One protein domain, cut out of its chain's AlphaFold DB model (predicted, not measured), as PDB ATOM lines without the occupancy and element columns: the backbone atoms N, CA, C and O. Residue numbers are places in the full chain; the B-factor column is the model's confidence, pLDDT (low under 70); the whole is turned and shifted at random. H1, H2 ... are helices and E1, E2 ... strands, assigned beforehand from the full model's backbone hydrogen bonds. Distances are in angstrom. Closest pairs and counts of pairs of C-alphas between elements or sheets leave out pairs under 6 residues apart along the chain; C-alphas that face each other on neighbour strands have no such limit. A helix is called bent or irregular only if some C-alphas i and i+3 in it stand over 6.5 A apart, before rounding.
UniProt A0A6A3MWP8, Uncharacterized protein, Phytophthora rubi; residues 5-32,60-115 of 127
ATOM      1  N   GLY A   5      42.647 -16.638 -37.641       74.56
ATOM      2  CA  GLY A   5      43.803 -15.861 -37.213       74.56
ATOM      3  C   GLY A   5      43.754 -14.408 -37.696       74.56
ATOM      4  O   GLY A   5      42.785 -13.960 -38.305       74.56
ATOM      5  N   LEU A   6      44.839 -13.672 -37.431       81.50
ATOM      6  CA  LEU A   6      44.911 -12.217 -37.631       81.50
ATOM      7  C   LEU A   6      44.657 -11.767 -39.078       81.50
ATOM      8  O   LEU A   6      44.036 -10.733 -39.298       81.50
ATOM      9  N   CYS A   7      45.143 -12.523 -40.065       85.94
ATOM     10  CA  CYS A   7      45.011 -12.156 -41.479       85.94
ATOM     11  C   CYS A   7      43.818 -12.822 -42.172       85.94
ATOM     12  O   CYS A   7      43.410 -12.374 -43.241       85.94
ATOM     13  N   GLY A   8      43.268 -13.896 -41.601       82.94
ATOM     14  CA  GLY A   8      42.251 -14.683 -42.285       82.94
ATOM     15  C   GLY A   8      40.858 -14.052 -42.239       82.94
ATOM     16  O   GLY A   8      40.168 -14.079 -43.252       82.94
ATOM     17  N   GLU A   9      40.457 -13.425 -41.128       86.38
ATOM     18  CA  GLU A   9      39.168 -12.712 -41.058       86.38
ATOM     19  C   GLU A   9      39.103 -11.516 -42.030       86.38
ATOM     20  O   GLU A   9      38.151 -11.456 -42.816       86.38
ATOM     21  N   PRO A  10      40.109 -10.614 -42.086       88.75
ATOM     22  CA  PRO A  10      40.122  -9.537 -43.077       88.75
ATOM     23  C   PRO A  10      40.150 -10.049 -44.520       88.75
ATOM     24  O   PRO A  10      39.464  -9.492 -45.375       88.75
ATOM     25  N   LEU A  11      40.904 -11.123 -44.794       87.25
ATOM     26  CA  LEU A  11      40.957 -11.727 -46.126       87.25
ATOM     27  C   LEU A  11      39.578 -12.241 -46.558       87.25
ATOM     28  O   LEU A  11      39.117 -11.915 -47.648       87.25
ATOM     29  N   VAL A  12      38.906 -13.019 -45.705       87.62
ATOM     30  CA  VAL A  12      37.578 -13.572 -46.010       87.62
ATOM     31  C   VAL A  12      36.546 -12.460 -46.176       87.62
ATOM     32  O   VAL A  12      35.760 -12.503 -47.120       87.62
ATOM     33  N   SER A  13      36.577 -11.444 -45.310       88.00
ATOM     34  CA  SER A  13      35.703 -10.271 -45.414       88.00
ATOM     35  C   SER A  13      35.893  -9.531 -46.746       88.00
ATOM     36  O   SER A  13      34.920  -9.254 -47.450       88.00
ATOM     37  N   GLY A  14      37.146  -9.293 -47.148       88.50
ATOM     38  CA  GLY A  14      37.471  -8.651 -48.421       88.50
ATOM     39  C   GLY A  14      37.007  -9.466 -49.628       88.50
ATOM     40  O   GLY A  14      36.385  -8.908 -50.527       88.50
ATOM     41  N   ILE A  15      37.239 -10.784 -49.633       87.12
ATOM     42  CA  ILE A  15      36.773 -11.672 -50.711       87.12
ATOM     43  C   ILE A  15      35.243 -11.648 -50.801       87.12
ATOM     44  O   ILE A  15      34.697 -11.458 -51.883       87.12
ATOM     45  N   THR A  16      34.555 -11.790 -49.666       87.00
ATOM     46  CA  THR A  16      33.083 -11.789 -49.603       87.00
ATOM     47  C   THR A  16      32.500 -10.485 -50.141       87.00
ATOM     48  O   THR A  16      31.537 -10.518 -50.892       87.00
ATOM     49  N   SER A  17      33.124  -9.349 -49.820       89.00
ATOM     50  CA  SER A  17      32.652  -8.023 -50.243       89.00
ATOM     51  C   SER A  17      32.930  -7.694 -51.716       89.00
ATOM     52  O   SER A  17      32.447  -6.681 -52.201       89.00
ATOM     53  N   ASN A  18      33.760  -8.481 -52.408       87.62
ATOM     54  CA  ASN A  18      34.089  -8.271 -53.825       87.62
ATOM     55  C   ASN A  18      33.476  -9.343 -54.742       87.62
ATOM     56  O   ASN A  18      33.580  -9.239 -55.963       87.62
ATOM     57  N   LEU A  19      32.872 -10.388 -54.171       85.62
ATOM     58  CA  LEU A  19      32.263 -11.497 -54.900       85.62
ATOM     59  C   LEU A  19      30.755 -11.535 -54.646       85.62
ATOM     60  O   LEU A  19      30.220 -12.542 -54.192       85.62
ATOM     61  N   ASP A  20      30.066 -10.447 -54.988       74.75
ATOM     62  CA  ASP A  20      28.631 -10.251 -54.723       74.75
ATOM     63  C   ASP A  20      27.721 -11.354 -55.304       74.75
ATOM     64  O   ASP A  20      26.591 -11.542 -54.857       74.75
ATOM     65  N   SER A  21      28.202 -12.104 -56.300       78.50
ATOM     66  CA  SER A  21      27.479 -13.203 -56.951       78.50
ATOM     67  C   SER A  21      27.847 -14.603 -56.438       78.50
ATOM     68  O   SER A  21      27.287 -15.588 -56.926       78.50
ATOM     69  N   MET A  22      28.765 -14.729 -55.470       78.12
ATOM     70  CA  MET A  22      29.226 -16.019 -54.945       78.12
ATOM     71  C   MET A  22      29.056 -16.112 -53.427       78.12
ATOM     72  O   MET A  22      29.407 -15.210 -52.675       78.12
ATOM     73  N   SER A  23      28.580 -17.261 -52.947       80.06
ATOM     74  CA  SER A  23      28.598 -17.564 -51.516       80.06
ATOM     75  C   SER A  23      30.024 -17.878 -51.064       80.06
ATOM     76  O   SER A  23      30.620 -18.845 -51.548       80.06
ATOM     77  N   VAL A  24      30.548 -17.112 -50.109       79.06
ATOM     78  CA  VAL A  24      31.872 -17.346 -49.522       79.06
ATOM     79  C   VAL A  24      31.719 -18.002 -48.153       79.06
ATOM     80  O   VAL A  24      31.031 -17.494 -47.273       79.06
ATOM     81  N   SER A  25      32.383 -19.140 -47.969       79.12
ATOM     82  CA  SER A  25      32.520 -19.818 -46.679       79.12
ATOM     83  C   SER A  25      33.995 -19.996 -46.357       79.12
ATOM     84  O   SER A  25      34.795 -20.254 -47.258       79.12
ATOM     85  N   SER A  26      34.354 -19.912 -45.084       74.81
ATOM     86  CA  SER A  26      35.731 -20.054 -44.625       74.81
ATOM     87  C   SER A  26      35.891 -21.255 -43.699       74.81
ATOM     88  O   SER A  26      34.973 -21.640 -42.976       74.81
ATOM     89  N   TYR A  27      37.075 -21.860 -43.734       73.44
ATOM     90  CA  TYR A  27      37.436 -22.976 -42.873       73.44
ATOM     91  C   TYR A  27      38.832 -22.737 -42.302       73.44
ATOM     92  O   TYR A  27      39.791 -22.540 -43.050       73.44
ATOM     93  N   ALA A  28      38.937 -22.728 -40.974       67.62
ATOM     94  CA  ALA A  28      40.216 -22.627 -40.291       67.62
ATOM     95  C   ALA A  28      40.865 -24.008 -40.216       67.62
ATOM     96  O   ALA A  28      40.273 -24.960 -39.706       67.62
ATOM     97  N   VAL A  29      42.099 -24.105 -40.698       67.00
ATOM     98  CA  VAL A  29      42.866 -25.348 -40.654       67.00
ATOM     99  C   VAL A  29      43.213 -25.693 -39.209       67.00
ATOM    100  O   VAL A  29      43.902 -24.926 -38.535       67.00
ATOM    101  N   ASN A  30      42.784 -26.863 -38.740       63.50
ATOM    102  CA  ASN A  30      43.226 -27.396 -37.458       63.50
ATOM    103  C   ASN A  30      44.526 -28.191 -37.666       63.50
ATOM    104  O   ASN A  30      44.509 -29.296 -38.200       63.50
ATOM    105  N   TYR A  31      45.666 -27.598 -37.313       55.47
ATOM    106  CA  TYR A  31      46.987 -28.142 -37.635       55.47
ATOM    107  C   TYR A  31      47.383 -29.353 -36.776       55.47
ATOM    108  O   TYR A  31      47.601 -29.227 -35.573       55.47
ATOM    109  N   ALA A  32      47.639 -30.477 -37.446       40.81
ATOM    110  CA  ALA A  32      48.706 -31.421 -37.107       40.81
ATOM    111  C   ALA A  32      49.350 -31.925 -38.416       40.81
ATOM    112  O   ALA A  32      49.211 -33.083 -38.793       40.81
ATOM    113  N   VAL A  60      40.305 -20.701 -52.281       86.50
ATOM    114  CA  VAL A  60      41.461 -19.834 -52.049       86.50
ATOM    115  C   VAL A  60      42.202 -20.404 -50.850       86.50
ATOM    116  O   VAL A  60      41.612 -20.572 -49.783       86.50
ATOM    117  N   LEU A  61      43.478 -20.731 -51.032       87.44
ATOM    118  CA  LEU A  61      44.329 -21.225 -49.955       87.44
ATOM    119  C   LEU A  61      45.008 -20.040 -49.268       87.44
ATOM    120  O   LEU A  61      45.610 -19.204 -49.937       87.44
ATOM    121  N   GLY A  62      44.912 -19.959 -47.942       86.88
ATOM    122  CA  GLY A  62      45.433 -18.843 -47.154       86.88
ATOM    123  C   GLY A  62      46.386 -19.290 -46.047       86.88
ATOM    124  O   GLY A  62      46.197 -20.360 -45.472       86.88
ATOM    125  N   GLY A  63      47.368 -18.456 -45.692       87.62
ATOM    126  CA  GLY A  63      48.238 -18.727 -44.543       87.62
ATOM    127  C   GLY A  63      48.996 -17.508 -44.016       87.62
ATOM    128  O   GLY A  63      49.430 -16.654 -44.784       87.62
ATOM    129  N   TYR A  64      49.186 -17.435 -42.695       88.31
ATOM    130  CA  TYR A  64      50.016 -16.420 -42.033       88.31
ATOM    131  C   TYR A  64      51.153 -17.072 -41.241       88.31
ATOM    132  O   TYR A  64      50.899 -17.995 -40.466       88.31
ATOM    133  N   SER A  65      52.387 -16.579 -41.394       88.69
ATOM    134  CA  SER A  65      53.571 -17.062 -40.665       88.69
ATOM    135  C   SER A  65      53.740 -18.588 -40.806       88.69
ATOM    136  O   SER A  65      53.843 -19.083 -41.925       88.69
ATOM    137  N   GLN A  66      53.692 -19.368 -39.721       84.62
ATOM    138  CA  GLN A  66      53.709 -20.837 -39.782       84.62
ATOM    139  C   GLN A  66      52.576 -21.416 -40.651       84.62
ATOM    140  O   GLN A  66      52.783 -22.399 -41.359       84.62
ATOM    141  N   GLY A  67      51.403 -20.775 -40.658       80.81
ATOM    142  CA  GLY A  67      50.287 -21.142 -41.527       80.81
ATOM    143  C   GLY A  67      50.597 -20.960 -43.015       80.81
ATOM    144  O   GLY A  67      50.092 -21.721 -43.834       80.81
ATOM    145  N   ALA A  68      51.452 -19.992 -43.369       88.06
ATOM    146  CA  ALA A  68      51.944 -19.832 -44.736       88.06
ATOM    147  C   ALA A  68      52.884 -20.979 -45.122       88.06
ATOM    148  O   ALA A  68      52.755 -21.524 -46.210       88.06
ATOM    149  N   SER A  69      53.750 -21.423 -44.206       86.75
ATOM    150  CA  SER A  69      54.649 -22.547 -44.475       86.75
ATOM    151  C   SER A  69      53.935 -23.861 -44.772       86.75
ATOM    152  O   SER A  69      54.454 -24.612 -45.590       86.75
ATOM    153  N   ALA A  70      52.772 -24.169 -44.182       83.56
ATOM    154  CA  ALA A  70      52.031 -25.348 -44.653       83.56
ATOM    155  C   ALA A  70      50.970 -25.089 -45.717       83.56
ATOM    156  O   ALA A  70      50.556 -26.053 -46.351       83.56
ATOM    157  N   ALA A  71      50.643 -23.832 -46.036       86.56
ATOM    158  CA  ALA A  71      50.093 -23.539 -47.357       86.56
ATOM    159  C   ALA A  71      51.122 -23.895 -48.449       86.56
ATOM    160  O   ALA A  71      50.770 -24.595 -49.391       86.56
ATOM    161  N   ASP A  72      52.393 -23.517 -48.267       88.62
ATOM    162  CA  ASP A  72      53.503 -23.859 -49.167       88.62
ATOM    163  C   ASP A  72      53.704 -25.382 -49.279       88.62
ATOM    164  O   ASP A  72      53.771 -25.922 -50.383       88.62
ATOM    165  N   ILE A  73      53.727 -26.103 -48.149       85.94
ATOM    166  CA  ILE A  73      53.829 -27.574 -48.152       85.94
ATOM    167  C   ILE A  73      52.646 -28.210 -48.890       85.94
ATOM    168  O   ILE A  73      52.862 -29.095 -49.716       85.94
ATOM    169  N   ALA A  74      51.416 -27.744 -48.649       83.88
ATOM    170  CA  ALA A  74      50.223 -28.288 -49.296       83.88
ATOM    171  C   ALA A  74      50.272 -28.139 -50.827       83.88
ATOM    172  O   ALA A  74      49.733 -28.976 -51.547       83.88
ATOM    173  N   ILE A  75      50.963 -27.123 -51.343       86.50
ATOM    174  CA  ILE A  75      51.166 -26.923 -52.785       86.50
ATOM    175  C   ILE A  75      52.486 -27.510 -53.318       86.50
ATOM    176  O   ILE A  75      52.911 -27.176 -54.428       86.50
ATOM    177  N   GLY A  76      53.143 -28.370 -52.535       86.31
ATOM    178  CA  GLY A  76      54.339 -29.114 -52.937       86.31
ATOM    179  C   GLY A  76      55.661 -28.361 -52.785       86.31
ATOM    180  O   GLY A  76      56.694 -28.848 -53.244       86.31
ATOM    181  N   VAL A  77      55.670 -27.194 -52.136       87.25
ATOM    182  CA  VAL A  77      56.897 -26.434 -51.871       87.25
ATOM    183  C   VAL A  77      57.561 -26.952 -50.596       87.25
ATOM    184  O   VAL A  77      56.957 -27.007 -49.525       87.25
ATOM    185  N   LYS A  78      58.846 -27.311 -50.690       84.19
ATOM    186  CA  LYS A  78      59.644 -27.684 -49.515       84.19
ATOM    187  C   LYS A  78      59.950 -26.446 -48.681       84.19
ATOM    188  O   LYS A  78      60.460 -25.458 -49.204       84.19
ATOM    189  N   THR A  79      59.702 -26.525 -47.379       82.94
ATOM    190  CA  THR A  79      60.002 -25.437 -46.441       82.94
ATOM    191  C   THR A  79      60.972 -25.904 -45.363       82.94
ATOM    192  O   THR A  79      61.278 -27.091 -45.247       82.94
ATOM    193  N   THR A  80      61.444 -24.978 -44.530       78.88
ATOM    194  CA  THR A  80      62.247 -25.307 -43.341       78.88
ATOM    195  C   THR A  80      61.472 -26.115 -42.298       78.88
ATOM    196  O   THR A  80      62.096 -26.767 -41.465       78.88
ATOM    197  N   LEU A  81      60.134 -26.124 -42.357       76.69
ATOM    198  CA  LEU A  81      59.289 -26.999 -41.536       76.69
ATOM    199  C   LEU A  81      59.191 -28.427 -42.094       76.69
ATOM    200  O   LEU A  81      58.629 -29.297 -41.434       76.69
ATOM    201  N   GLY A  82      59.738 -28.677 -43.286       75.50
ATOM    202  CA  GLY A  82      59.789 -29.988 -43.918       75.50
ATOM    203  C   GLY A  82      58.879 -30.110 -45.139       75.50
ATOM    204  O   GLY A  82      58.776 -29.210 -45.977       75.50
ATOM    205  N   SER A  83      58.277 -31.285 -45.282       71.38
ATOM    206  CA  SER A  83      57.375 -31.669 -46.371       71.38
ATOM    207  C   SER A  83      56.222 -32.484 -45.789       71.38
ATOM    208  O   SER A  83      56.344 -33.018 -44.689       71.38
ATOM    209  N   GLY A  84      55.114 -32.580 -46.513       73.00
ATOM    210  CA  GLY A  84      53.903 -33.255 -46.059       73.00
ATOM    211  C   GLY A  84      52.970 -33.538 -47.225       73.00
ATOM    212  O   GLY A  84      53.364 -33.389 -48.385       73.00
ATOM    213  N   ASP A  85      51.745 -33.945 -46.903       75.94
ATOM    214  CA  ASP A  85      50.733 -34.239 -47.911       75.94
ATOM    215  C   ASP A  85      50.436 -33.009 -48.767       75.94
ATOM    216  O   ASP A  85      50.293 -31.886 -48.272       75.94
ATOM    217  N   THR A  86      50.331 -33.251 -50.070       81.19
ATOM    218  CA  THR A  86      50.022 -32.222 -51.056       81.19
ATOM    219  C   THR A  86      48.576 -32.329 -51.501       81.19
ATOM    220  O   THR A  86      47.926 -33.372 -51.402       81.19
ATOM    221  N   ILE A  87      48.060 -31.211 -51.990       77.31
ATOM    222  CA  ILE A  87      46.730 -31.117 -52.572       77.31
ATOM    223  C   ILE A  87      46.703 -32.020 -53.807       77.31
ATOM    224  O   ILE A  87      47.534 -31.839 -54.701       77.31
ATOM    225  N   PRO A  88      45.757 -32.968 -53.901       76.94
ATOM    226  CA  PRO A  88      45.701 -33.840 -55.057       76.94
ATOM    227  C   PRO A  88      45.300 -33.060 -56.310       76.94
ATOM    228  O   PRO A  88      44.569 -32.067 -56.251       76.94
ATOM    229  N   GLU A  89      45.756 -33.533 -57.468       78.00
ATOM    230  CA  GLU A  89      45.631 -32.821 -58.747       78.00
ATOM    231  C   GLU A  89      44.185 -32.438 -59.102       78.00
ATOM    232  O   GLU A  89      43.935 -31.360 -59.650       78.00
ATOM    233  N   ASN A  90      43.206 -33.274 -58.731       74.12
ATOM    234  CA  ASN A  90      41.788 -33.003 -58.976       74.12
ATOM    235  C   ASN A  90      41.287 -31.749 -58.235       74.12
ATOM    236  O   ASN A  90      40.407 -31.051 -58.740       74.12
ATOM    237  N   LEU A  91      41.852 -31.441 -57.064       76.19
ATOM    238  CA  LEU A  91      41.547 -30.233 -56.293       76.19
ATOM    239  C   LEU A  91      42.440 -29.069 -56.681       76.19
ATOM    240  O   LEU A  91      41.997 -27.921 -56.638       76.19
ATOM    241  N   ALA A  92      43.662 -29.360 -57.123       83.00
ATOM    242  CA  ALA A  92      44.632 -28.339 -57.462       83.00
ATOM    243  C   ALA A  92      44.103 -27.352 -58.521       83.00
ATOM    244  O   ALA A  92      44.255 -26.140 -58.360       83.00
ATOM    245  N   SER A  93      43.382 -27.855 -59.533       84.00
ATOM    246  CA  SER A  93      42.738 -27.059 -60.600       84.00
ATOM    247  C   SER A  93      41.613 -26.117 -60.121       84.00
ATOM    248  O   SER A  93      41.235 -25.149 -60.802       84.00
ATOM    249  N   ARG A  94      41.062 -26.392 -58.935       83.50
ATOM    250  CA  ARG A  94      39.970 -25.638 -58.307       83.50
ATOM    251  C   ARG A  94      40.477 -24.607 -57.301       83.50
ATOM    252  O   ARG A  94      39.691 -23.760 -56.879       83.50
ATOM    253  N   ILE A  95      41.768 -24.617 -56.970       85.88
ATOM    254  CA  ILE A  95      42.411 -23.533 -56.224       85.88
ATOM    255  C   ILE A  95      42.698 -22.387 -57.187       85.88
ATOM    256  O   ILE A  95      43.499 -22.525 -58.107       85.88
ATOM    257  N   LYS A  96      42.028 -21.251 -56.988       88.25
ATOM    258  CA  LYS A  96      42.157 -20.076 -57.866       88.25
ATOM    259  C   LYS A  96      43.186 -19.068 -57.383       88.25
ATOM    260  O   LYS A  96      43.657 -18.267 -58.181       88.25
ATOM    261  N   ALA A  97      43.544 -19.120 -56.105       88.88
ATOM    262  CA  ALA A  97      44.594 -18.289 -55.541       88.88
ATOM    263  C   ALA A  97      45.219 -18.948 -54.308       88.88
ATOM    264  O   ALA A  97      44.537 -19.642 -53.547       88.88
ATOM    265  N   VAL A  98      46.507 -18.667 -54.098       89.00
ATOM    266  CA  VAL A  98      47.229 -18.941 -52.853       89.00
ATOM    267  C   VAL A  98      47.692 -17.602 -52.288       89.00
ATOM    268  O   VAL A  98      48.423 -16.867 -52.945       89.00
ATOM    269  N   VAL A  99      47.242 -17.261 -51.084       91.06
ATOM    270  CA  VAL A  99      47.483 -15.962 -50.449       91.06
ATOM    271  C   VAL A  99      48.231 -16.179 -49.142       91.06
ATOM    272  O   VAL A  99      47.701 -16.756 -48.193       91.06
ATOM    273  N   THR A 100      49.474 -15.706 -49.072       90.81
ATOM    274  CA  THR A 100      50.302 -15.861 -47.875       90.81
ATOM    275  C   THR A 100      50.750 -14.523 -47.302       90.81
ATOM    276  O   THR A 100      51.093 -13.588 -48.022       90.81
ATOM    277  N   PHE A 101      50.763 -14.438 -45.973       91.00
ATOM    278  CA  PHE A 101      51.168 -13.261 -45.211       91.00
ATOM    279  C   PHE A 101      52.331 -13.625 -44.286       91.00
ATOM    280  O   PHE A 101      52.297 -14.654 -43.613       91.00
ATOM    281  N   GLY A 102      53.375 -12.792 -44.238       90.00
ATOM    282  CA  GLY A 102      54.557 -13.070 -43.410       90.00
ATOM    283  C   GLY A 102      55.217 -14.418 -43.725       90.00
ATOM    284  O   GLY A 102      55.667 -15.101 -42.811       90.00
ATOM    285  N   ASN A 103      55.204 -14.834 -44.996       90.94
ATOM    286  CA  ASN A 103      55.667 -16.156 -45.404       90.94
ATOM    287  C   ASN A 103      57.200 -16.293 -45.248       90.94
ATOM    288  O   ASN A 103      57.932 -15.545 -45.911       90.94
ATOM    289  N   PRO A 104      57.702 -17.267 -44.458       90.81
ATOM    290  CA  PRO A 104      59.133 -17.553 -44.357       90.81
ATOM    291  C   PRO A 104      59.817 -17.835 -45.702       90.81
ATOM    292  O   PRO A 104      60.975 -17.462 -45.877       90.81
ATOM    293  N   LEU A 105      59.114 -18.422 -46.679       89.56
ATOM    294  CA  LEU A 105      59.634 -18.656 -48.030       89.56
ATOM    295  C   LEU A 105      60.131 -17.351 -48.674       89.56
ATOM    296  O   LEU A 105      61.244 -17.294 -49.200       89.56
ATOM    297  N   LYS A 106      59.351 -16.273 -48.524       90.56
ATOM    298  CA  LYS A 106      59.708 -14.931 -49.003       90.56
ATOM    299  C   LYS A 106      60.876 -14.324 -48.238       90.56
ATOM    300  O   LYS A 106      61.713 -13.653 -48.836       90.56
ATOM    301  N   MET A 107      60.976 -14.592 -46.938       87.31
ATOM    302  CA  MET A 107      62.106 -14.141 -46.115       87.31
ATOM    303  C   MET A 107      63.425 -14.811 -46.525       87.31
ATOM    304  O   MET A 107      64.484 -14.212 -46.369       87.31
ATOM    305  N   MET A 108      63.364 -16.015 -47.104       88.25
ATOM    306  CA  MET A 108      64.512 -16.726 -47.684       88.25
ATOM    307  C   MET A 108      64.805 -16.332 -49.145       88.25
ATOM    308  O   MET A 108      65.625 -16.969 -49.802       88.25
ATOM    309  N   GLY A 109      64.138 -15.302 -49.678       89.38
ATOM    310  CA  GLY A 109      64.337 -14.824 -51.050       89.38
ATOM    311  C   GLY A 109      63.676 -15.683 -52.134       89.38
ATOM    312  O   GLY A 109      63.970 -15.504 -53.316       89.38
ATOM    313  N   GLN A 110      62.788 -16.604 -51.756       90.06
ATOM    314  CA  GLN A 110      62.006 -17.433 -52.674       90.06
ATOM    315  C   GLN A 110      60.563 -16.930 -52.767       90.06
ATOM    316  O   GLN A 110      60.097 -16.163 -51.929       90.06
ATOM    317  N   THR A 111      59.826 -17.355 -53.785       90.00
ATOM    318  CA  THR A 111      58.390 -17.066 -53.884       90.00
ATOM    319  C   THR A 111      57.628 -18.319 -54.294       90.00
ATOM    320  O   THR A 111      58.234 -19.263 -54.815       90.00
ATOM    321  N   ILE A 112      56.313 -18.344 -54.062       87.88
ATOM    322  CA  ILE A 112      55.454 -19.457 -54.498       87.88
ATOM    323  C   ILE A 112      55.558 -19.617 -56.017       87.88
ATOM    324  O   ILE A 112      55.716 -20.729 -56.507       87.88
ATOM    325  N   GLU A 113      55.598 -18.498 -56.737       86.62
ATOM    326  CA  GLU A 113      55.712 -18.431 -58.189       86.62
ATOM    327  C   GLU A 113      56.961 -19.162 -58.707       86.62
ATOM    328  O   GLU A 113      56.919 -19.837 -59.729       86.62
ATOM    329  N   ARG A 114      58.093 -19.052 -58.005       86.19
ATOM    330  CA  ARG A 114      59.339 -19.730 -58.398       86.19
ATOM    331  C   ARG A 114      59.456 -21.154 -57.868       86.19
ATOM    332  O   ARG A 114      60.220 -21.939 -58.420       86.19
ATOM    333  N   SER A 115      58.753 -21.459 -56.782       88.31
ATOM    334  CA  SER A 115      58.967 -22.692 -56.018       88.31
ATOM    335  C   SER A 115      57.909 -23.759 -56.287       88.31
ATOM    336  O   SER A 115      58.173 -24.937 -56.062       88.31
TER     337      SER A 115
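AT A GLANCE: This is residues 5 to 32 and 60 to 115 of the 127 residues of an uncharacterized protein of Phytophthora rubi (UniProt A0A6A3MWP8). A short ribbon of two parallel strands, E1 and E2, runs through the middle of this domain, with the longest helix, H1, packed on one side of it by residues 5 to 15 and H2 on the other. Short helices lie around this core, H3 just before E2 in the chain and H4 and H5 after it, and residues 17 to 23, of which 17 and 18 belong to H1, stick out. The printed part has 84 residues with five named helices and two named strands, in the order H1 E1 H2 H3 E2 H4 H5; the class is mixed, helices and strands. The whole is compact, with a radius of gyration of the C-alphas of 13.2 A and spans of 38 by 29 by 26 A.

HOW THE PARTS SIT: E1, residues 60 to 64, and E2, residues 95 to 101, are parallel neighbours, with 12 degrees between their directions. Across the pair N 61 and O 97 are 2.9 A apart and N 99 and O 61 are 2.8 A apart, both within hydrogen-bond range. With H2, residues 66 to 74, and H3, residues 89 to 92, they make a strand-helix-strand unit, two parallel strands with helices between them in the chain, and its crossover is right-handed. The closest C-alphas of E1 and H2 are those of Gly 63 and Ala 71, 5.9 A apart; those of H2 and E2 are Ala 68 and Thr 100, 5.3 A apart. H1, residues 5 to 18, comes closest to E1 at the C-alphas of Cys 7 and Tyr 64, 6.6 A apart. H1 and H2 are apart. H2 and H4, residues 104 to 107, touch, the closest C-alphas being those of Ser 69 and Pro 104, 6.7 A apart. H5, residues 112 to 115, is close to but not clearly touching H2, at the C-alphas of Asp 72 and Ile 112, 7.2 A apart. H2 and H3 are apart. Every O i to N i+4 pair is within hydrogen-bond range in H2, and 8 of 10 in H1; H3, H4 and H5 are too short for such a pair.

IN THESE COORDINATES: H1 begins at C-alpha 5 (43.803, -15.861, -37.213) and is 20.7 A long; it is irregular, but only just, with C-alphas 6 and 9 at 6.7 A. E1 is 13.6 A long, H2 12.6 A, and E2, from C-alpha 95 (42.411, -23.533, -56.224), 17.4 A. H3, H4 and H5 have four residues each, and H5 ends at C-alpha 115 (58.967, -22.692, -56.018).

THE WHOLE: The C-alphas of Ser 21 and Thr 80, the two farthest apart, are 39.2 A apart. Residues 33 to 59 are not printed, and C-alphas 32 and 60 are 20.2 A apart across this cut. The link from H2 to H3, 14 residues, is long. The mean pLDDT of the printed part of this predicted model is 82.8, and residues 28 to 32 are under 70.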